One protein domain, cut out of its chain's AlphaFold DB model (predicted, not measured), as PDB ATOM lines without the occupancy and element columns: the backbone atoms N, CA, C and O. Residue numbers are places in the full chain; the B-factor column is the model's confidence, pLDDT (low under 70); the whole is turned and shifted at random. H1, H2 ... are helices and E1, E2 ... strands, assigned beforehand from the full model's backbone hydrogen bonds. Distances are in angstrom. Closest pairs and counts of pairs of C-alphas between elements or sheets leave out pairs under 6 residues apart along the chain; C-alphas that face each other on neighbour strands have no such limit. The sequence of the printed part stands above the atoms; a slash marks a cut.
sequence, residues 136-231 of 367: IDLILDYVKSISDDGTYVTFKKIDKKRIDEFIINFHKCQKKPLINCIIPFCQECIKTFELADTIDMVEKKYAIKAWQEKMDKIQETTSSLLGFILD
ATOM      1  N   ILE A 136     144.152  98.749  87.743       93.56
ATOM      2  CA  ILE A 136     143.448  99.028  88.994       93.56
ATOM      3  C   ILE A 136     144.434  99.471  90.069       93.56
ATOM      4  O   ILE A 136     145.470  98.840  90.274       93.56
ATOM      5  N   ASP A 137     144.097 100.550  90.767       93.81
ATOM      6  CA  ASP A 137     144.951 101.112  91.804       93.81
ATOM      7  C   ASP A 137     144.611 100.535  93.183       93.81
ATOM      8  O   ASP A 137     143.452 100.502  93.599       93.81
ATOM      9  N   LEU A 138     145.647 100.128  93.912       94.88
ATOM     10  CA  LEU A 138     145.608  99.802  95.331       94.88
ATOM     11  C   LEU A 138     146.481 100.806  96.083       94.88
ATOM     12  O   LEU A 138     147.701 100.808  95.932       94.88
ATOM     13  N   ILE A 139     145.865 101.655  96.904       92.38
ATOM     14  CA  ILE A 139     146.585 102.676  97.674       92.38
ATOM     15  C   ILE A 139     146.979 102.118  99.046       92.38
ATOM     16  O   ILE A 139     146.123 101.906  99.911       92.38
ATOM     17  N   LEU A 140     148.282 101.936  99.252       90.50
ATOM     18  CA  LEU A 140     148.902 101.336 100.430       90.50
ATOM     19  C   LEU A 140     149.490 102.406 101.365       90.50
ATOM     20  O   LEU A 140     150.663 102.771 101.265       90.50
ATOM     21  N   ASP A 141     148.691 102.848 102.336       84.94
ATOM     22  CA  ASP A 141     149.123 103.770 103.401       84.94
ATOM     23  C   ASP A 141     149.562 102.990 104.649       84.94
ATOM     24  O   ASP A 141     148.929 103.078 105.701       84.94
ATOM     25  N   TYR A 142     150.610 102.175 104.520       85.25
ATOM     26  CA  TYR A 142     151.058 101.263 105.583       85.25
ATOM     27  C   TYR A 142     152.227 101.815 106.418       85.25
ATOM     28  O   TYR A 142     152.521 101.288 107.486       85.25
ATOM     29  N   VAL A 143     152.881 102.898 105.981       83.31
ATOM     30  CA  VAL A 143     153.955 103.578 106.729       83.31
ATOM     31  C   VAL A 143     153.424 104.891 107.291       83.31
ATOM     32  O   VAL A 143     152.813 105.671 106.565       83.31
ATOM     33  N   LYS A 144     153.649 105.128 108.587       76.50
ATOM     34  CA  LYS A 144     153.249 106.359 109.277       76.50
ATOM     35  C   LYS A 144     154.388 107.378 109.324       76.50
ATOM     36  O   LYS A 144     154.155 108.543 109.025       76.50
ATOM     37  N   SER A 145     155.589 106.960 109.720       74.56
ATOM     38  CA  SER A 145     156.778 107.820 109.752       74.56
ATOM     39  C   SER A 145     158.062 107.001 109.851       74.56
ATOM     40  O   SER A 145     158.035 105.824 110.223       74.56
ATOM     41  N   ILE A 146     159.185 107.649 109.552       74.75
ATOM     42  CA  ILE A 146     160.542 107.121 109.719       74.75
ATOM     43  C   ILE A 146     161.314 108.126 110.573       74.75
ATOM     44  O   ILE A 146     161.077 109.326 110.440       74.75
ATOM     45  N   SER A 147     162.165 107.651 111.483       76.00
ATOM     46  CA  SER A 147     163.064 108.519 112.246       76.00
ATOM     47  C   SER A 147     164.081 109.205 111.330       76.00
ATOM     48  O   SER A 147     164.406 108.695 110.260       76.00
ATOM     49  N   ASP A 148     164.611 110.349 111.757       69.50
ATOM     50  CA  ASP A 148     165.532 111.160 110.944       69.50
ATOM     51  C   ASP A 148     166.807 110.399 110.529       69.50
ATOM     52  O   ASP A 148     167.373 110.650 109.469       69.50
ATOM     53  N   ASP A 149     167.239 109.436 111.344       68.56
ATOM     54  CA  ASP A 149     168.389 108.558 111.100       68.56
ATOM     55  C   ASP A 149     168.033 107.261 110.341       68.56
ATOM     56  O   ASP A 149     168.899 106.423 110.092       68.56
ATOM     57  N   GLY A 150     166.758 107.063 109.994       64.56
ATOM     58  CA  GLY A 150     166.265 105.883 109.284       64.56
ATOM     59  C   GLY A 150     166.208 104.595 110.109       64.56
ATOM     60  O   GLY A 150     165.871 103.547 109.555       64.56
ATOM     61  N   THR A 151     166.528 104.635 111.407       66.62
ATOM     62  CA  THR A 151     166.647 103.424 112.237       66.62
ATOM     63  C   THR A 151     165.299 102.866 112.693       66.62
ATOM     64  O   THR A 151     165.161 101.652 112.848       66.62
ATOM     65  N   TYR A 152     164.279 103.717 112.843       65.44
ATOM     66  CA  TYR A 152     162.944 103.327 113.292       65.44
ATOM     67  C   TYR A 152     161.878 103.685 112.262       65.44
ATOM     68  O   TYR A 152     161.791 104.815 111.786       65.44
ATOM     69  N   VAL A 153     161.005 102.723 111.967       73.00
ATOM     70  CA  VAL A 153     159.840 102.912 111.096       73.00
ATOM     71  C   VAL A 153     158.586 102.575 111.883       73.00
ATOM     72  O   VAL A 153     158.487 101.495 112.469       73.00
ATOM     73  N   THR A 154     157.614 103.483 111.886       75.88
ATOM     74  CA  THR A 154     156.286 103.205 112.438       75.88
ATOM     75  C   THR A 154     155.311 102.895 111.314       75.88
ATOM     76  O   THR A 154     155.281 103.573 110.284       75.88
ATOM     77  N   PHE A 155     154.500 101.858 111.509       80.38
ATOM     78  CA  PHE A 155     153.552 101.371 110.514       80.38
ATOM     79  C   PHE A 155     152.118 101.710 110.919       80.38
ATOM     80  O   PHE A 155     151.781 101.778 112.104       80.38
ATOM     81  N   LYS A 156     151.269 101.946 109.923       82.12
ATOM     82  CA  LYS A 156     149.828 102.135 110.080       82.12
ATOM     83  C   LYS A 156     149.129 100.827 109.711       82.12
ATOM     84  O   LYS A 156     149.510 100.191 108.734       82.12
ATOM     85  N   LYS A 157     148.078 100.466 110.458       80.75
ATOM     86  CA  LYS A 157     147.177  99.375 110.058       80.75
ATOM     87  C   LYS A 157     146.548  99.698 108.706       80.75
ATOM     88  O   LYS A 157     146.063 100.816 108.497       80.75
ATOM     89  N   ILE A 158     146.534  98.721 107.810       86.44
ATOM     90  CA  ILE A 158     145.943  98.884 106.485       86.44
ATOM     91  C   ILE A 158     144.423  99.010 106.638       86.44
ATOM     92  O   ILE A 158     143.790  98.245 107.367       86.44
ATOM     93  N   ASP A 159     143.827 100.006 105.980       88.38
ATOM     94  CA  ASP A 159     142.386 100.252 106.058       88.38
ATOM     95  C   ASP A 159     141.614  99.193 105.262       88.38
ATOM     96  O   ASP A 159     141.685  99.140 104.031       88.38
ATOM     97  N   LYS A 160     140.831  98.377 105.972       89.44
ATOM     98  CA  LYS A 160     140.020  97.312 105.377       89.44
ATOM     99  C   LYS A 160     138.998  97.838 104.364       89.44
ATOM    100  O   LYS A 160     138.745  97.164 103.372       89.44
ATOM    101  N   LYS A 161     138.482  99.065 104.528       90.81
ATOM    102  CA  LYS A 161     137.536  99.651 103.558       90.81
ATOM    103  C   LYS A 161     138.157  99.815 102.174       90.81
ATOM    104  O   LYS A 161     137.499  99.559 101.171       90.81
ATOM    105  N   ARG A 162     139.437 100.195 102.110       90.62
ATOM    106  CA  ARG A 162     140.156 100.321 100.835       90.62
ATOM    107  C   ARG A 162     140.361  98.976 100.159       90.62
ATOM    108  O   ARG A 162     140.296  98.893  98.939       90.62
ATOM    109  N   ILE A 163     140.589  97.930 100.949       93.75
ATOM    110  CA  ILE A 163     140.681  96.558 100.444       93.75
ATOM    111  C   ILE A 163     139.332  96.109  99.888       93.75
ATOM    112  O   ILE A 163     139.285  95.590  98.776       93.75
ATOM    113  N   ASP A 164     138.235  96.372 100.602       92.81
ATOM    114  CA  ASP A 164     136.887  96.061 100.121       92.81
ATOM    115  C   ASP A 164     136.592  96.758  98.783       92.81
ATOM    116  O   ASP A 164     136.126  96.124  97.835       92.81
ATOM    117  N   GLU A 165     136.885  98.057  98.684       92.94
ATOM    118  CA  GLU A 165     136.717  98.840  97.454       92.94
ATOM    119  C   GLU A 165     137.578  98.302  96.306       92.94
ATOM    120  O   GLU A 165     137.087  98.140  95.185       92.94
ATOM    121  N   PHE A 166     138.840  97.972  96.590       95.25
ATOM    122  CA  PHE A 166     139.761  97.385  95.624       95.25
ATOM    123  C   PHE A 166     139.251  96.042  95.087       95.25
ATOM    124  O   PHE A 166     139.167  95.874  93.874       95.25
ATOM    125  N   ILE A 167     138.839  95.116  95.960       94.56
ATOM    126  CA  ILE A 167     138.323  93.792  95.566       94.56
ATOM    127  C   ILE A 167     137.056  93.934  94.716       94.56
ATOM    128  O   ILE A 167     136.908  93.264  93.691       94.56
ATOM    129  N   ILE A 168     136.141  94.829  95.107       91.25
ATOM    130  CA  ILE A 168     134.922  95.105  94.334       91.25
ATOM    131  C   ILE A 168     135.276  95.589  92.927       91.25
ATOM    132  O   ILE A 168     134.664  95.149  91.958       91.25
ATOM    133  N   ASN A 169     136.229  96.511  92.811       91.12
ATOM    134  CA  ASN A 169     136.634  97.051  91.520       91.12
ATOM    135  C   ASN A 169     137.395  96.010  90.687       91.12
ATOM    136  O   ASN A 169     137.138  95.911  89.493       91.12
ATOM    137  N   PHE A 170     138.226  95.174  91.314       92.50
ATOM    138  CA  PHE A 170     138.945  94.087  90.651       92.50
ATOM    139  C   PHE A 170     137.980  93.108  89.968       92.50
ATOM    140  O   PHE A 170     138.153  92.785  88.796       92.50
ATOM    141  N   HIS A 171     136.916  92.692  90.660       88.62
ATOM    142  CA  HIS A 171     135.923  91.764  90.104       88.62
ATOM    143  C   HIS A 171     134.917  92.406  89.133       88.62
ATOM    144  O   HIS A 171     134.139  91.687  88.509       88.62
ATOM    145  N   LYS A 172     134.904  93.739  88.980       88.12
ATOM    146  CA  LYS A 172     134.120  94.413  87.926       88.12
ATOM    147  C   LYS A 172     134.821  94.389  86.567       88.12
ATOM    148  O   LYS A 172     134.154  94.581  85.551       88.12
ATOM    149  N   CYS A 173     136.138  94.194  86.542       82.31
ATOM    150  CA  CYS A 173     136.921  94.177  85.314       82.31
ATOM    151  C   CYS A 173     136.547  92.964  84.449       82.31
ATOM    152  O   CYS A 173     136.449  91.839  84.935       82.31
ATOM    153  N   GLN A 174     136.371  93.174  83.141       75.56
ATOM    154  CA  GLN A 174     136.022  92.093  82.202       75.56
ATOM    155  C   GLN A 174     137.179  91.109  81.959       75.56
ATOM    156  O   GLN A 174     136.960  89.973  81.546       75.56
ATOM    157  N   LYS A 175     138.416  91.570  82.161       83.62
ATOM    158  CA  LYS A 175     139.658  90.794  82.075       83.62
ATOM    159  C   LYS A 175     140.456  91.034  83.352       83.62
ATOM    160  O   LYS A 175     140.309  92.093  83.956       83.62
ATOM    161  N   LYS A 176     141.333  90.093  83.722       85.50
ATOM    162  CA  LYS A 176     142.222  90.224  84.888       85.50
ATOM    163  C   LYS A 176     143.031  91.528  84.782       85.50
ATOM    164  O   LYS A 176     143.839  91.639  83.858       85.50
ATOM    165  N   PRO A 177     142.806  92.528  85.651       90.06
ATOM    166  CA  PRO A 177     143.462  93.820  85.520       90.06
ATOM    167  C   PRO A 177     144.916  93.761  86.010       90.06
ATOM    168  O   PRO A 177     145.289  92.911  86.820       90.06
ATOM    169  N   LEU A 178     145.743  94.702  85.555       91.38
ATOM    170  CA  LEU A 178     147.052  94.969  86.148       91.38
ATOM    171  C   LEU A 178     146.865  95.705  87.473       91.38
ATOM    172  O   LEU A 178     146.307  96.803  87.511       91.38
ATOM    173  N   ILE A 179     147.377  95.119  88.551       95.00
ATOM    174  CA  ILE A 179     147.344  95.717  89.885       95.00
ATOM    175  C   ILE A 179     148.481  96.729  90.015       95.00
ATOM    176  O   ILE A 179     149.653  96.382  89.873       95.00
ATOM    177  N   ASN A 180     148.135  97.968  90.336       94.50
ATOM    178  CA  ASN A 180     149.063  99.064  90.565       94.50
ATOM    179  C   ASN A 180     149.054  99.490  92.025       94.50
ATOM    180  O   ASN A 180     148.096 100.086  92.512       94.50
ATOM    181  N   CYS A 181     150.143  99.210  92.716       93.88
ATOM    182  CA  CYS A 181     150.333  99.562  94.106       93.88
ATOM    183  C   CYS A 181     150.835 101.005  94.191       93.88
ATOM    184  O   CYS A 181     151.963 101.319  93.813       93.88
ATOM    185  N   ILE A 182     149.996 101.895  94.708       92.25
ATOM    186  CA  ILE A 182     150.361 103.279  94.994       92.25
ATOM    187  C   ILE A 182     150.792 103.349  96.453       92.25
ATOM    188  O   ILE A 182     150.036 102.959  97.337       92.25
ATOM    189  N   ILE A 183     151.996 103.862  96.708       91.31
ATOM    190  CA  ILE A 183     152.571 103.972  98.054       91.31
ATOM    191  C   ILE A 183     152.874 105.453  98.317       91.31
ATOM    192  O   ILE A 183     153.994 105.899  98.044       91.31
ATOM    193  N   PRO A 184     151.889 106.241  98.797       91.31
ATOM    194  CA  PRO A 184     152.012 107.697  98.873       91.31
ATOM    195  C   PRO A 184     153.227 108.170  99.668       91.31
ATOM    196  O   PRO A 184     153.933 109.063  99.215       91.31
ATOM    197  N   PHE A 185     153.537 107.506 100.786       88.12
ATOM    198  CA  PHE A 185     154.702 107.830 101.612       88.12
ATOM    199  C   PHE A 185     156.022 107.780 100.820       88.12
ATOM    200  O   PHE A 185     156.811 108.717 100.860       88.12
ATOM    201  N   CYS A 186     156.260 106.717 100.043       88.44
ATOM    202  CA  CYS A 186     157.488 106.600  99.249       88.44
ATOM    203  C   CYS A 186     157.543 107.643  98.122       88.44
ATOM    204  O   CYS A 186     158.607 108.198  97.854       88.44
ATOM    205  N   GLN A 187     156.401 107.942  97.495       91.00
ATOM    206  CA  GLN A 187     156.304 108.991  96.475       91.00
ATOM    207  C   GLN A 187     156.594 110.380  97.055       91.00
ATOM    208  O   GLN A 187     157.231 111.201  96.398       91.00
ATOM    209  N   GLU A 188     156.132 110.645  98.276       90.44
ATOM    210  CA  GLU A 188     156.419 111.879  99.001       90.44
ATOM    211  C   GLU A 188     157.907 111.985  99.350       90.44
ATOM    212  O   GLU A 188     158.515 113.012  99.059       90.44
ATOM    213  N   CYS A 189     158.531 110.913  99.857       87.94
ATOM    214  CA  CYS A 189     159.975 110.888 100.104       87.94
ATOM    215  C   CYS A 189     160.783 111.219  98.841       87.94
ATOM    216  O   CYS A 189     161.677 112.061  98.899       87.94
ATOM    217  N   ILE A 190     160.452 110.609  97.697       89.56
ATOM    218  CA  ILE A 190     161.124 110.889  96.416       89.56
ATOM    219  C   ILE A 190     161.005 112.372  96.056       89.56
ATOM    220  O   ILE A 190     162.025 113.014  95.811       89.56
ATOM    221  N   LYS A 191     159.790 112.933  96.094       91.69
ATOM    222  CA  LYS A 191     159.550 114.354  95.789       91.69
ATOM    223  C   LYS A 191     160.338 115.283  96.711       91.69
ATOM    224  O   LYS A 191     160.890 116.277  96.249       91.69
ATOM    225  N   THR A 192     160.420 114.958  97.999       89.62
ATOM    226  CA  THR A 192     161.196 115.738  98.971       89.62
ATOM    227  C   THR A 192     162.678 115.770  98.602       89.62
ATOM    228  O   THR A 192     163.271 116.846  98.573       89.62
ATOM    229  N   PHE A 193     163.275 114.630  98.235       88.31
ATOM    230  CA  PHE A 193     164.662 114.605  97.757       88.31
ATOM    231  C   PHE A 193     164.826 115.334  96.418       88.31
ATOM    232  O   PHE A 193     165.801 116.061  96.242       88.31
ATOM    233  N   GLU A 194     163.881 115.194  95.482       89.25
ATOM    234  CA  GLU A 194     163.881 115.897  94.189       89.25
ATOM    235  C   GLU A 194     163.884 117.424  94.337       89.25
ATOM    236  O   GLU A 194     164.552 118.100  93.553       89.25
ATOM    237  N   LEU A 195     163.213 117.955  95.360       90.44
ATOM    238  CA  LEU A 195     163.119 119.390  95.646       90.44
ATOM    239  C   LEU A 195     164.199 119.909  96.608       90.44
ATOM    240  O   LEU A 195     164.321 121.117  96.784       90.44
ATOM    241  N   ALA A 196     164.976 119.030  97.244       87.00
ATOM    242  CA  ALA A 196     166.041 119.445  98.149       87.00
ATOM    243  C   ALA A 196     167.224 120.044  97.368       87.00
ATOM    244  O   ALA A 196     167.850 119.351  96.555       87.00
ATOM    245  N   ASP A 197     167.532 121.311  97.657       83.94
ATOM    246  CA  ASP A 197     168.647 122.070  97.069       83.94
ATOM    247  C   ASP A 197     169.927 122.024  97.924       83.94
ATOM    248  O   ASP A 197     171.010 122.370  97.459       83.94
ATOM    249  N   THR A 198     169.817 121.602  99.187       81.75
ATOM    250  CA  THR A 198     170.912 121.593 100.173       81.75
ATOM    251  C   THR A 198     171.642 120.252 100.285       81.75
ATOM    252  O   THR A 198     172.612 120.155 101.032       81.75
ATOM    253  N   ILE A 199     171.173 119.221  99.577       80.56
ATOM    254  CA  ILE A 199     171.717 117.855  99.612       80.56
ATOM    255  C   ILE A 199     172.614 117.640  98.389       80.56
ATOM    256  O   ILE A 199     172.276 118.071  97.283       80.56
ATOM    257  N   ASP A 200     173.741 116.949  98.574       90.19
ATOM    258  CA  ASP A 200     174.653 116.619  97.479       90.19
ATOM    259  C   ASP A 200     173.960 115.797  96.372       90.19
ATOM    260  O   ASP A 200     173.108 114.939  96.623       90.19
ATOM    261  N   MET A 201     174.337 116.037  95.111       87.06
ATOM    262  CA  MET A 201     173.690 115.409  93.954       87.06
ATOM    263  C   MET A 201     173.828 113.878  93.953       87.06
ATOM    264  O   MET A 201     172.928 113.183  93.468       87.06
ATOM    265  N   VAL A 202     174.943 113.339  94.456       87.94
ATOM    266  CA  VAL A 202     175.177 111.891  94.529       87.94
ATOM    267  C   VAL A 202     174.287 111.276  95.601       87.94
ATOM    268  O   VAL A 202     173.593 110.295  95.328       87.94
ATOM    269  N   GLU A 203     174.247 111.887  96.784       86.25
ATOM    270  CA  GLU A 203     173.404 111.455  97.902       86.25
ATOM    271  C   GLU A 203     171.915 111.480  97.526       86.25
ATOM    272  O   GLU A 203     171.201 110.492  97.703       86.25
ATOM    273  N   LYS A 204     171.469 112.559  96.875       89.06
ATOM    274  CA  LYS A 204     170.110 112.705  96.340       89.06
ATOM    275  C   LYS A 204     169.738 111.588  95.365       89.06
ATOM    276  O   LYS A 204     168.676 110.980  95.495       89.06
ATOM    277  N   LYS A 205     170.610 111.287  94.394       89.62
ATOM    278  CA  LYS A 205     170.377 110.195  93.431       89.62
ATOM    279  C   LYS A 205     170.301 108.837  94.120       89.62
ATOM    280  O   LYS A 205     169.452 108.028  93.753       89.62
ATOM    281  N   TYR A 206     171.168 108.591  95.101       90.94
ATOM    282  CA  TYR A 206     171.165 107.346  95.862       90.94
ATOM    283  C   TYR A 206     169.865 107.178  96.660       90.94
ATOM    284  O   TYR A 206     169.226 106.132  96.565       90.94
ATOM    285  N   ALA A 207     169.425 108.224  97.364       87.81
ATOM    286  CA  ALA A 207     168.187 108.207  98.137       87.81
ATOM    287  C   ALA A 207     166.949 107.978  97.253       87.81
ATOM    288  O   ALA A 207     166.142 107.096  97.545       87.81
ATOM    289  N   ILE A 208     166.818 108.714  96.141       89.44
ATOM    290  CA  ILE A 208     165.705 108.542  95.189       89.44
ATOM    291  C   ILE A 208     165.672 107.108  94.654       89.44
ATOM    292  O   ILE A 208     164.615 106.475  94.656       89.44
ATOM    293  N   LYS A 209     166.830 106.577  94.245       92.12
ATOM    294  CA  LYS A 209     166.940 105.209  93.740       92.12
ATOM    295  C   LYS A 209     166.530 104.179  94.796       92.12
ATOM    296  O   LYS A 209     165.760 103.281  94.481       92.12
ATOM    297  N   ALA A 210     166.973 104.332  96.044       89.50
ATOM    298  CA  ALA A 210     166.599 103.428  97.131       89.50
ATOM    299  C   ALA A 210     165.075 103.410  97.376       89.50
ATOM    300  O   ALA A 210     164.485 102.348  97.590       89.50
ATOM    301  N   TRP A 211     164.414 104.572  97.300       89.94
ATOM    302  CA  TRP A 211     162.954 104.659  97.405       89.94
ATOM    303  C   TRP A 211     162.229 104.031  96.214       89.94
ATOM    304  O   TRP A 211     161.232 103.338  96.419       89.94
ATOM    305  N   GLN A 212     162.735 104.231  94.995       91.31
ATOM    306  CA  GLN A 212     162.197 103.607  93.782       91.31
ATOM    307  C   GLN A 212     162.312 102.080  93.845       91.31
ATOM    308  O   GLN A 212     161.305 101.394  93.711       91.31
ATOM    309  N   GLU A 213     163.490 101.546  94.175       90.81
ATOM    310  CA  GLU A 213     163.709 100.100  94.326       90.81
ATOM    311  C   GLU A 213     162.793  99.490  95.400       90.81
ATOM    312  O   GLU A 213     162.258  98.391  95.228       90.81
ATOM    313  N   LYS A 214     162.554 100.214  96.502       88.44
ATOM    314  CA  LYS A 214     161.591  99.795  97.529       88.44
ATOM    315  C   LYS A 214     160.164  99.742  96.980       88.44
ATOM    316  O   LYS A 214     159.454  98.775  97.260       88.44
ATOM    317  N   MET A 215     159.736 100.754  96.225       91.19
ATOM    318  CA  MET A 215     158.411 100.776  95.598       91.19
ATOM    319  C   MET A 215     158.244  99.640  94.590       91.19
ATOM    320  O   MET A 215     157.229  98.948  94.642       91.19
ATOM    321  N   ASP A 216     159.240  99.410  93.738       91.62
ATOM    322  CA  ASP A 216     159.216  98.364  92.715       91.62
ATOM    323  C   ASP A 216     159.102  96.975  93.347       91.62
ATOM    324  O   ASP A 216     158.242  96.181  92.963       91.62
ATOM    325  N   LYS A 217     159.881  96.709  94.403       91.12
ATOM    326  CA  LYS A 217     159.804  95.446  95.147       91.12
ATOM    327  C   LYS A 217     158.424  95.216  95.764       91.12
ATOM    328  O   LYS A 217     157.901  94.098  95.724       91.12
ATOM    329  N   ILE A 218     157.833  96.257  96.356       91.19
ATOM    330  CA  ILE A 218     156.489  96.174  96.944       91.19
ATOM    331  C   ILE A 218     155.449  95.946  95.854       91.19
ATOM    332  O   ILE A 218     154.580  95.092  96.020       91.19
ATOM    333  N   GLN A 219     155.550  96.678  94.747       94.31
ATOM    334  CA  GLN A 219     154.680  96.537  93.591       94.31
ATOM    335  C   GLN A 219     154.713  95.107  93.048       94.31
ATOM    336  O   GLN A 219     153.648  94.526  92.869       94.31
ATOM    337  N   GLU A 220     155.895  94.538  92.812       92.88
ATOM    338  CA  GLU A 220     156.069  93.180  92.282       92.88
ATOM    339  C   GLU A 220     155.520  92.113  93.238       92.88
ATOM    340  O   GLU A 220     154.740  91.244  92.840       92.88
ATOM    341  N   THR A 221     155.891  92.198  94.518       91.94
ATOM    342  CA  THR A 221     155.491  91.201  95.522       91.94
ATOM    343  C   THR A 221     153.983  91.252  95.763       91.94
ATOM    344  O   THR A 221     153.317  90.216  95.767       91.94
ATOM    345  N   THR A 222     153.426  92.456  95.921       94.25
ATOM    346  CA  THR A 222     152.001  92.654  96.210       94.25
ATOM    347  C   THR A 222     151.135  92.301  95.009       94.25
ATOM    348  O   THR A 222     150.123  91.626  95.174       94.25
ATOM    349  N   SER A 223     151.515  92.706  93.791       94.38
ATOM    350  CA  SER A 223     150.729  92.365  92.600       94.38
ATOM    351  C   SER A 223     150.714  90.864  92.339       94.38
ATOM    352  O   SER A 223     149.660  90.331  92.002       94.38
ATOM    353  N   SER A 224     151.839  90.175  92.548       94.94
ATOM    354  CA  SER A 224     151.923  88.718  92.401       94.94
ATOM    355  C   SER A 224     151.067  88.006  93.449       94.94
ATOM    356  O   SER A 224     150.281  87.122  93.115       94.94
ATOM    357  N   LEU A 225     151.153  88.438  94.709       97.00
ATOM    358  CA  LEU A 225     150.370  87.889  95.817       97.00
ATOM    359  C   LEU A 225     148.868  88.074  95.634       97.00
ATOM    360  O   LEU A 225     148.111  87.110  95.731       97.00
ATOM    361  N   LEU A 226     148.427  89.293  95.338       96.88
ATOM    362  CA  LEU A 226     147.013  89.565  95.113       96.88
ATOM    363  C   LEU A 226     146.522  88.936  93.812       96.88
ATOM    364  O   LEU A 226     145.414  88.415  93.774       96.88
ATOM    365  N   GLY A 227     147.350  88.920  92.769       94.06
ATOM    366  CA  GLY A 227     147.047  88.238  91.517       94.06
ATOM    367  C   GLY A 227     146.869  86.728  91.684       94.06
ATOM    368  O   GLY A 227     146.127  86.138  90.901       94.06
ATOM    369  N   PHE A 228     147.512  86.125  92.686       95.44
ATOM    370  CA  PHE A 228     147.340  84.726  93.069       95.44
ATOM    371  C   PHE A 228     146.090  84.510  93.936       95.44
ATOM    372  O   PHE A 228     145.273  83.659  93.608       95.44
ATOM    373  N   ILE A 229     145.892  85.305  94.995       96.81
ATOM    374  CA  ILE A 229     144.746  85.163  95.920       96.81
ATOM    375  C   ILE A 229     143.404  85.485  95.241       96.81
ATOM    376  O   ILE A 229     142.391  84.857  95.539       96.81
ATOM    377  N   LEU A 230     143.379  86.478  94.349       94.75
ATOM    378  CA  LEU A 230     142.165  86.920  93.650       94.75
ATOM    379  C   LEU A 230     141.879  86.126  92.370       94.75
ATOM    380  O   LEU A 230     140.909  86.424  91.673       94.75
ATOM    381  N   ASP A 231     142.725  85.153  92.035       90.31
ATOM    382  CA  ASP A 231     142.476  84.258  90.915       90.31
ATOM    383  C   ASP A 231     141.295  83.325  91.214       90.31
ATOM    384  O   ASP A 231     141.144  82.836  92.334       90.31
TER     385      ASP A 231
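This is residues 136 to 231 of the 367 residues of an uncharacterized protein of Haemophilus sp. HMSC073C03 (UniProt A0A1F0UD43). A small pair of side-by-side strands, E1 and E4, sits between the helix H1, which packs on E1, and the last part of the long helix H3, which packs on E4. H2 folds back along the other part of H3 as a helical hairpin, and the strand hairpin E2 and E3 reaches away from E1, its tip at residues 147 to 152 sticking out. The printed part has 96 residues with three named helices and four named strands, in the order E1, E2, E3, H1, E4, H2, H3; its two sheets are E1 with E4, parallel, and E2 with E3, antiparallel, and the class is mixed, helices and strands. The whole is loose, with a radius of gyration of the C-alphas of 15.8 A, and only just elongated, spanning 49 by 24 by 19 A.

Find C-alpha 136 at (143.448, 99.028, 88.994), where E1 begins; it runs over residues 136 to 139, 9.9 A. Its partner E4 is residues 178 to 182, 12.6 A. E2 is residues 143 to 146 and E3 residues 153 to 155. H1 covers residues 160 to 170, 15.1 A, and H2 residues 184 to 195, 16.4 A. The longest helix, H3, begins at C-alpha 201, (173.690, 115.409, 93.954), and ends 41.9 A away at C-alpha 229, (144.746, 85.163, 95.920).

Start at E1 and E4, parallel at 23 degrees: N 138 and O 180 are 2.8 A apart, and N 182 and O 138 2.8 A, both within hydrogen-bond range. Look from E1 to H1: their closest C-alphas, those of Leu 138 and Phe 166, are 6.3 A apart. From E4 look to H3, where the closest C-alphas, Cys 181 and Gln 219, are 5.3 A apart. H3 touches H2 with residues 204 to 215 alone; the closest C-alphas are those of Ile 190 and Ile 208, 5.3 A. This helical hairpin has a shallow tilt of 18 degrees, and its helices run opposite ways. H1 and H3 are apart. The hairpin E2 and E3 is antiparallel at 165 degrees, with N 154 and O 145 2.9 A apart, within hydrogen-bond range; the closest C-alphas of E2 and H2, Val 143 and Phe 185, are 6.7 A apart. In H1, H2 and H3, every O i to N i+4 pair is within hydrogen-bond range.

The two C-alphas farthest apart, those of Gln 174 and Thr 198, are 49.1 A from each other. The printed part has no cut, and no link is long: E2 to E3 and H1 to E4 are short, the others tight. Residues 147 to 152 stand free. The mean pLDDT of the printed part is 87.8; look for the values under 70 at residues 148 to 152.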